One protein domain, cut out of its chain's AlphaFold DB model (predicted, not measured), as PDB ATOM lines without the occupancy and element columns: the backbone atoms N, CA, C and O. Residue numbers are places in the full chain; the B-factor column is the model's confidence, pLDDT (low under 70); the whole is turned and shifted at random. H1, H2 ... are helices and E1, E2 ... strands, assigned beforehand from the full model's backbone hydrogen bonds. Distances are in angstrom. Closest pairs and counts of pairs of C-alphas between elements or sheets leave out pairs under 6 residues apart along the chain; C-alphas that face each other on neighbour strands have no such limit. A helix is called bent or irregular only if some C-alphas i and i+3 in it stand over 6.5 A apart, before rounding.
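Overview. This is residues 122 to 128 and 138 to 189 of the 266 residues of an uncharacterized protein of Hevea brasiliensis (UniProt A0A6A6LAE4). The model is one long, straight helix, H1, with a small head at its beginning, made of a ribbon of two short antiparallel strands, E1 and E2, and the loop of residues 143 to 157; the far part of the helix and the tail after it, residues 169 to 189, stick out free as an arm that makes most of the length. The printed part has 59 residues, with two named strands and one named helix in the order E1, E2, H1, and its class is mixed, helices and strands. The whole is extended, with a radius of gyration of the C-alphas of 16.3 A, and spans 55 by 21 by 17 A.

Arrangement. Strand E1, residues 122 to 125, and strand E2, residues 139 to 142, are antiparallel neighbours, with 151 degrees between their directions. C-alphas 122 and 142 face each other at 4.4 A, and so do C-alphas 125 and 139 at 5.5 A. Across the pair N 123 and O 141 are within hydrogen-bond range at 2.9 A, and N 139 and O 125 at 3.0 A. Residues 141 to 142 of E2 also form a short antiparallel pairing with residues 145 to 146. Helix H1, residues 158 to 185, comes closest to E2 at the C-alphas of Ile 142 and Ser 164, 6.3 A apart, and their centres are 17.3 A apart. E1 and H1 are apart. In H1, 22 of 24 O i to N i+4 pairs are within hydrogen-bond range.

Along the chain. E1 begins at C-alpha 122, at (127.855, 146.966, 163.753), and is 9.8 A long from first to last C-alpha. E2 is 10.3 A long, from C-alpha 139 at (138.003, 144.064, 162.394) to C-alpha 142. H1 is 41.6 A long, from C-alpha 158 at (141.051, 157.567, 154.816) to C-alpha 185 at (106.024, 164.910, 176.119), and is not bent.

Size, cuts and confidence. The outline is a rod, and the two C-alphas farthest apart are those of Glu 128 and Ser 188, at 55.5 A. Residues 169 to 189, of which 169 to 185 belong to H1, stand free; the other 38 residues span 25 by 19 by 15 A. Residues 129 to 137 are cut out and not printed, and C-alphas 128 and 138 are 9.1 A apart across the cut; the link from E1 to E2 runs across this cut. The link from E2 to H1, 15 residues, is long. The mean pLDDT of the printed part is 72.7, and it is under 70 at residues 127 to 128 and 174 to 189.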
ATOM      1  N   GLN A 122     126.468 147.241 163.403       83.75
ATOM      2  CA  GLN A 122     127.855 146.966 163.753       83.75
ATOM      3  C   GLN A 122     128.102 145.458 163.666       83.75
ATOM      4  O   GLN A 122     127.323 144.665 164.198       83.75
ATOM      5  N   ARG A 123     129.155 145.048 162.958       83.00
ATOM      6  CA  ARG A 123     129.497 143.636 162.746       83.00
ATOM      7  C   ARG A 123     130.991 143.425 162.886       83.00
ATOM      8  O   ARG A 123     131.777 144.235 162.413       83.00
ATOM      9  N   ARG A 124     131.365 142.295 163.469       80.81
ATOM     10  CA  ARG A 124     132.744 141.824 163.545       80.81
ATOM     11  C   ARG A 124     133.025 140.928 162.347       80.81
ATOM     12  O   ARG A 124     132.315 139.944 162.146       80.81
ATOM     13  N   VAL A 125     134.026 141.270 161.545       78.75
ATOM     14  CA  VAL A 125     134.381 140.533 160.328       78.75
ATOM     15  C   VAL A 125     135.741 139.876 160.503       78.75
ATOM     16  O   VAL A 125     136.732 140.522 160.845       78.75
ATOM     17  N   ILE A 126     135.773 138.566 160.270       74.44
ATOM     18  CA  ILE A 126     136.988 137.754 160.227       74.44
ATOM     19  C   ILE A 126     137.322 137.576 158.747       74.44
ATOM     20  O   ILE A 126     136.511 137.035 157.999       74.44
ATOM     21  N   ILE A 127     138.471 138.079 158.301       65.31
ATOM     22  CA  ILE A 127     139.014 137.706 156.991       65.31
ATOM     23  C   ILE A 127     139.953 136.529 157.233       65.31
ATOM     24  O   ILE A 127     140.985 136.706 157.872       65.31
ATOM     25  N   GLU A 128     139.613 135.354 156.709       53.19
ATOM     26  CA  GLU A 128     140.601 134.301 156.471       53.19
ATOM     27  C   GLU A 128     141.301 134.586 155.139       53.19
ATOM     28  O   GLU A 128     140.675 134.617 154.079       53.19
ATOM     29  N   GLN A 138     140.871 140.245 162.816       74.12
ATOM     30  CA  GLN A 138     139.465 140.566 162.986       74.12
ATOM     31  C   GLN A 138     139.282 142.088 163.092       74.12
ATOM     32  O   GLN A 138     140.030 142.759 163.803       74.12
ATOM     33  N   TYR A 139     138.305 142.634 162.375       78.62
ATOM     34  CA  TYR A 139     138.003 144.064 162.394       78.62
ATOM     35  C   TYR A 139     136.500 144.275 162.498       78.62
ATOM     36  O   TYR A 139     135.701 143.497 161.971       78.62
ATOM     37  N   ASP A 140     136.120 145.342 163.186       86.12
ATOM     38  CA  ASP A 140     134.726 145.725 163.318       86.12
ATOM     39  C   ASP A 140     134.337 146.663 162.167       86.12
ATOM     40  O   ASP A 140     135.142 147.454 161.673       86.12
ATOM     41  N   GLN A 141     133.093 146.560 161.716       86.94
ATOM     42  CA  GLN A 141     132.496 147.419 160.703       86.94
ATOM     43  C   GLN A 141     131.231 148.064 161.255       86.94
ATOM     44  O   GLN A 141     130.487 147.416 161.990       86.94
ATOM     45  N   ILE A 142     130.944 149.296 160.841       85.69
ATOM     46  CA  ILE A 142     129.650 149.960 161.030       85.69
ATOM     47  C   ILE A 142     129.116 150.374 159.662       85.69
ATOM     48  O   ILE A 142     129.838 150.991 158.886       85.69
ATOM     49  N   CYS A 143     127.877 150.011 159.327       82.75
ATOM     50  CA  CYS A 143     127.295 150.331 158.012       82.75
ATOM     51  C   CYS A 143     128.189 149.911 156.820       82.75
ATOM     52  O   CYS A 143     128.253 150.616 155.818       82.75
ATOM     53  N   ASN A 144     128.892 148.777 156.940       82.38
ATOM     54  CA  ASN A 144     129.895 148.262 155.989       82.38
ATOM     55  C   ASN A 144     131.201 149.079 155.864       82.38
ATOM     56  O   ASN A 144     132.046 148.737 155.041       82.38
ATOM     57  N   ALA A 145     131.409 150.117 156.678       84.31
ATOM     58  CA  ALA A 145     132.679 150.839 156.776       84.31
ATOM     59  C   ALA A 145     133.545 150.254 157.899       84.31
ATOM     60  O   ALA A 145     133.040 150.007 158.996       84.31
ATOM     61  N   ARG A 146     134.845 150.042 157.654       84.69
ATOM     62  CA  ARG A 146     135.766 149.513 158.672       84.69
ATOM     63  C   ARG A 146     136.012 150.534 159.779       84.69
ATOM     64  O   ARG A 146     136.232 151.716 159.522       84.69
ATOM     65  N   LEU A 147     135.989 150.060 161.020       84.88
ATOM     66  CA  LEU A 147     136.378 150.843 162.181       84.88
ATOM     67  C   LEU A 147     137.904 150.791 162.362       84.88
ATOM     68  O   LEU A 147     138.501 149.730 162.157       84.88
ATOM     69  N   PRO A 148     138.541 151.906 162.765       82.31
ATOM     70  CA  PRO A 148     139.943 151.889 163.157       82.31
ATOM     71  C   PRO A 148     140.166 150.953 164.353       82.31
ATOM     72  O   PRO A 148     139.314 150.818 165.234       82.31
ATOM     73  N   ARG A 149     141.334 150.308 164.395       79.56
ATOM     74  CA  ARG A 149     141.758 149.476 165.523       79.56
ATOM     75  C   ARG A 149     142.181 150.369 166.687       79.56
ATOM     76  O   ARG A 149     143.214 151.034 166.632       79.56
ATOM     77  N   GLY A 150     141.384 150.367 167.753       79.12
ATOM     78  CA  GLY A 150     141.639 151.192 168.933       79.12
ATOM     79  C   GLY A 150     141.666 152.683 168.585       79.12
ATOM     80  O   GLY A 150     140.712 153.208 168.019       79.12
ATOM     81  N   LEU A 151     142.764 153.358 168.930       77.00
ATOM     82  CA  LEU A 151     142.959 154.792 168.685       77.00
ATOM     83  C   LEU A 151     143.840 155.092 167.465       77.00
ATOM     84  O   LEU A 151     144.167 156.253 167.247       77.00
ATOM     85  N   ASP A 152     144.238 154.080 166.687       79.94
ATOM     86  CA  ASP A 152     145.121 154.269 165.534       79.94
ATOM     87  C   ASP A 152     144.322 154.575 164.247       79.94
ATOM     88  O   ASP A 152     143.709 153.666 163.668       79.94
ATOM     89  N   PRO A 153     144.328 155.827 163.748       78.31
ATOM     90  CA  PRO A 153     143.596 156.215 162.546       78.31
ATOM     91  C   PRO A 153     144.236 155.692 161.252       78.31
ATOM     92  O   PRO A 153     143.570 155.696 160.221       78.31
ATOM     93  N   HIS A 154     145.494 155.239 161.282       81.06
ATOM     94  CA  HIS A 154     146.189 154.702 160.106       81.06
ATOM     95  C   HIS A 154     145.872 153.225 159.851       81.06
ATOM     96  O   HIS A 154     146.231 152.679 158.809       81.06
ATOM     97  N   SER A 155     145.161 152.584 160.780       80.19
ATOM     98  CA  SER A 155     144.741 151.187 160.674       80.19
ATOM     99  C   SER A 155     143.663 150.927 159.609       80.19
ATOM    100  O   SER A 155     143.392 149.765 159.302       80.19
ATOM    101  N   VAL A 156     143.062 151.982 159.048       82.94
ATOM    102  CA  VAL A 156     142.055 151.935 157.980       82.94
ATOM    103  C   VAL A 156     142.325 153.026 156.929       82.94
ATOM    104  O   VAL A 156     142.858 154.084 157.268       82.94
ATOM    105  N   PRO A 157     141.959 152.813 155.651       84.56
ATOM    106  CA  PRO A 157     142.040 153.844 154.617       84.56
ATOM    107  C   PRO A 157     141.232 155.100 154.975       84.56
ATOM    108  O   PRO A 157     140.183 155.015 155.617       84.56
ATOM    109  N   SER A 158     141.678 156.269 154.508       84.56
ATOM    110  CA  SER A 158     141.051 157.567 154.816       84.56
ATOM    111  C   SER A 158     139.576 157.655 154.402       84.56
ATOM    112  O   SER A 158     138.780 158.291 155.093       84.56
ATOM    113  N   GLU A 159     139.203 156.993 153.308       84.62
ATOM    114  CA  GLU A 159     137.825 156.911 152.817       84.62
ATOM    115  C   GLU A 159     136.917 156.120 153.773       84.62
ATOM    116  O   GLU A 159     135.849 156.596 154.164       84.62
ATOM    117  N   GLU A 160     137.373 154.952 154.233       84.94
ATOM    118  CA  GLU A 160     136.636 154.121 155.193       84.94
ATOM    119  C   GLU A 160     136.565 154.783 156.576       84.94
ATOM    120  O   GLU A 160     135.515 154.758 157.224       84.94
ATOM    121  N   LEU A 161     137.644 155.455 156.997       85.81
ATOM    122  CA  LEU A 161     137.678 156.242 158.229       85.81
ATOM    123  C   LEU A 161     136.638 157.370 158.200       85.81
ATOM    124  O   LEU A 161     135.894 157.557 159.165       85.81
ATOM    125  N   ALA A 162     136.550 158.110 157.090       85.25
ATOM    126  CA  ALA A 162     135.572 159.179 156.923       85.25
ATOM    127  C   ALA A 162     134.128 158.646 156.958       85.25
ATOM    128  O   ALA A 162     133.273 159.236 157.628       85.25
ATOM    129  N   ALA A 163     133.862 157.514 156.300       85.50
ATOM    130  CA  ALA A 163     132.549 156.866 156.292       85.50
ATOM    131  C   ALA A 163     132.129 156.354 157.686       85.50
ATOM    132  O   ALA A 163     130.993 156.572 158.128       85.50
ATOM    133  N   SER A 164     133.061 155.733 158.413       85.06
ATOM    134  CA  SER A 164     132.874 155.272 159.793       85.06
ATOM    135  C   SER A 164     132.564 156.433 160.752       85.06
ATOM    136  O   SER A 164     131.560 156.416 161.475       85.06
ATOM    137  N   LEU A 165     133.361 157.506 160.697       83.00
ATOM    138  CA  LEU A 165     133.152 158.708 161.511       83.00
ATOM    139  C   LEU A 165     131.830 159.411 161.182       83.00
ATOM    140  O   LEU A 165     131.147 159.902 162.087       83.00
ATOM    141  N   GLY A 166     131.458 159.461 159.900       83.19
ATOM    142  CA  GLY A 166     130.174 159.995 159.449       83.19
ATOM    143  C   GLY A 166     128.994 159.239 160.061       83.19
ATOM    144  O   GLY A 166     128.088 159.858 160.622       83.19
ATOM    145  N   SER A 167     129.063 157.906 160.048       81.81
ATOM    146  CA  SER A 167     128.048 157.030 160.647       81.81
ATOM    147  C   SER A 167     127.933 157.251 162.160       81.81
ATOM    148  O   SER A 167     126.835 157.456 162.678       81.81
ATOM    149  N   CYS A 168     129.061 157.326 162.875       77.94
ATOM    150  CA  CYS A 168     129.080 157.582 164.319       77.94
ATOM    151  C   CYS A 168     128.474 158.954 164.686       77.94
ATOM    152  O   CYS A 168     127.653 159.069 165.602       77.94
ATOM    153  N   LYS A 169     128.795 160.008 163.922       81.25
ATOM    154  CA  LYS A 169     128.198 161.344 164.109       81.25
ATOM    155  C   LYS A 169     126.687 161.346 163.874       81.25
ATOM    156  O   LYS A 169     125.954 162.029 164.594       81.25
ATOM    157  N   GLN A 170     126.208 160.586 162.890       79.56
ATOM    158  CA  GLN A 170     124.779 160.469 162.608       79.56
ATOM    159  C   GLN A 170     124.032 159.769 163.751       79.56
ATOM    160  O   GLN A 170     123.000 160.278 164.196       79.56
ATOM    161  N   VAL A 171     124.587 158.680 164.295       75.25
ATOM    162  CA  VAL A 171     124.056 157.997 165.490       75.25
ATOM    163  C   VAL A 171     123.960 158.959 166.673       75.25
ATOM    164  O   VAL A 171     122.915 159.046 167.320       75.25
ATOM    165  N   GLN A 172     125.012 159.745 166.928       73.38
ATOM    166  CA  GLN A 172     125.026 160.711 168.029       73.38
ATOM    167  C   GLN A 172     123.940 161.790 167.870       73.38
ATOM    168  O   GLN A 172     123.312 162.191 168.853       73.38
ATOM    169  N   LYS A 173     123.691 162.254 166.639       77.06
ATOM    170  CA  LYS A 173     122.632 163.230 166.342       77.06
ATOM    171  C   LYS A 173     121.239 162.654 166.611       77.06
ATOM    172  O   LYS A 173     120.420 163.329 167.234       77.06
ATOM    173  N   LEU A 174     120.986 161.419 166.181       69.81
ATOM    174  CA  LEU A 174     119.696 160.754 166.386       69.81
ATOM    175  C   LEU A 174     119.438 160.462 167.869       69.81
ATOM    176  O   LEU A 174     118.346 160.737 168.365       69.81
ATOM    177  N   ASN A 175     120.461 160.010 168.600       66.00
ATOM    178  CA  ASN A 175     120.376 159.762 170.038       66.00
ATOM    179  C   ASN A 175     119.950 161.039 170.794       66.00
ATOM    180  O   ASN A 175     118.970 161.030 171.534       66.00
ATOM    181  N   LYS A 176     120.571 162.190 170.493       66.94
ATOM    182  CA  LYS A 176     120.176 163.489 171.075       66.94
ATOM    183  C   LYS A 176     118.713 163.860 170.792       66.94
ATOM    184  O   LYS A 176     118.048 164.390 171.677       66.94
ATOM    185  N   SER A 177     118.199 163.593 169.587       64.44
ATOM    186  CA  SER A 177     116.803 163.910 169.248       64.44
ATOM    187  C   SER A 177     115.779 163.027 169.965       64.44
ATOM    188  O   SER A 177     114.758 163.547 170.406       64.44
ATOM    189  N   VAL A 178     116.053 161.730 170.146       59.59
ATOM    190  CA  VAL A 178     115.111 160.797 170.794       59.59
ATOM    191  C   VAL A 178     114.878 161.165 172.262       59.59
ATOM    192  O   VAL A 178     113.733 161.206 172.707       59.59
ATOM    193  N   TRP A 179     115.928 161.524 173.004       54.94
ATOM    194  CA  TRP A 179     115.783 161.953 174.404       54.94
ATOM    195  C   TRP A 179     115.186 163.359 174.550       54.94
ATOM    196  O   TRP A 179     114.424 163.618 175.484       54.94
ATOM    197  N   ASN A 180     115.482 164.267 173.614       54.88
ATOM    198  CA  ASN A 180     114.971 165.638 173.655       54.88
ATOM    199  C   ASN A 180     113.451 165.709 173.411       54.88
ATOM    200  O   ASN A 180     112.753 166.425 174.122       54.88
ATOM    201  N   VAL A 181     112.917 164.928 172.464       49.00
ATOM    202  CA  VAL A 181     111.469 164.905 172.154       49.00
ATOM    203  C   VAL A 181     110.651 164.283 173.299       49.00
ATOM    204  O   VAL A 181     109.546 164.739 173.603       49.00
ATOM    205  N   ASN A 182     111.218 163.305 174.009       49.81
ATOM    206  CA  ASN A 182     110.564 162.667 175.157       49.81
ATOM    207  C   ASN A 182     110.518 163.563 176.409       49.81
ATOM    208  O   ASN A 182     109.633 163.393 177.247       49.81
ATOM    209  N   SER A 183     111.414 164.550 176.519       45.50
ATOM    210  CA  SER A 183     111.408 165.524 177.624       45.50
ATOM    211  C   SER A 183     110.231 166.506 177.514       45.50
ATOM    212  O   SER A 183     109.625 166.878 178.518       45.50
ATOM    213  N   THR A 184     109.847 166.870 176.288       43.50
ATOM    214  CA  THR A 184     108.682 167.727 176.015       43.50
ATOM    215  C   THR A 184     107.338 167.015 176.201       43.50
ATOM    216  O   THR A 184     106.387 167.652 176.637       43.50
ATOM    217  N   ILE A 185     107.260 165.703 175.944       46.16
ATOM    218  CA  ILE A 185     106.024 164.910 176.119       46.16
ATOM    219  C   ILE A 185     105.832 164.477 177.585       46.16
ATOM    220  O   ILE A 185     104.706 164.440 178.074       46.16
ATOM    221  N   SER A 186     106.921 164.231 178.326       37.06
ATOM    222  CA  SER A 186     106.854 163.870 179.757       37.06
ATOM    223  C   SER A 186     106.296 164.990 180.646       37.06
ATOM    224  O   SER A 186     105.853 164.725 181.757       37.06
ATOM    225  N   SER A 187     106.286 166.239 180.165       34.88
ATOM    226  CA  SER A 187     105.750 167.380 180.919       34.88
ATOM    227  C   SER A 187     104.250 167.621 180.693       34.88
ATOM    228  O   SER A 187     103.634 168.321 181.493       34.88
ATOM    229  N   SER A 188     103.638 167.063 179.638       40.16
ATOM    230  CA  SER A 188     102.242 167.372 179.279       40.16
ATOM    231  C   SER A 188     101.207 166.386 179.829       40.16
ATOM    232  O   SER A 188     100.048 166.757 179.955       40.16
ATOM    233  N   THR A 189     101.586 165.161 180.204       44.22
ATOM    234  CA  THR A 189     100.627 164.139 180.682       44.22
ATOM    235  C   THR A 189     100.415 164.126 182.199       44.22
ATOM    236  O   THR A 189      99.453 163.529 182.674       44.22
TER     237      THR A 189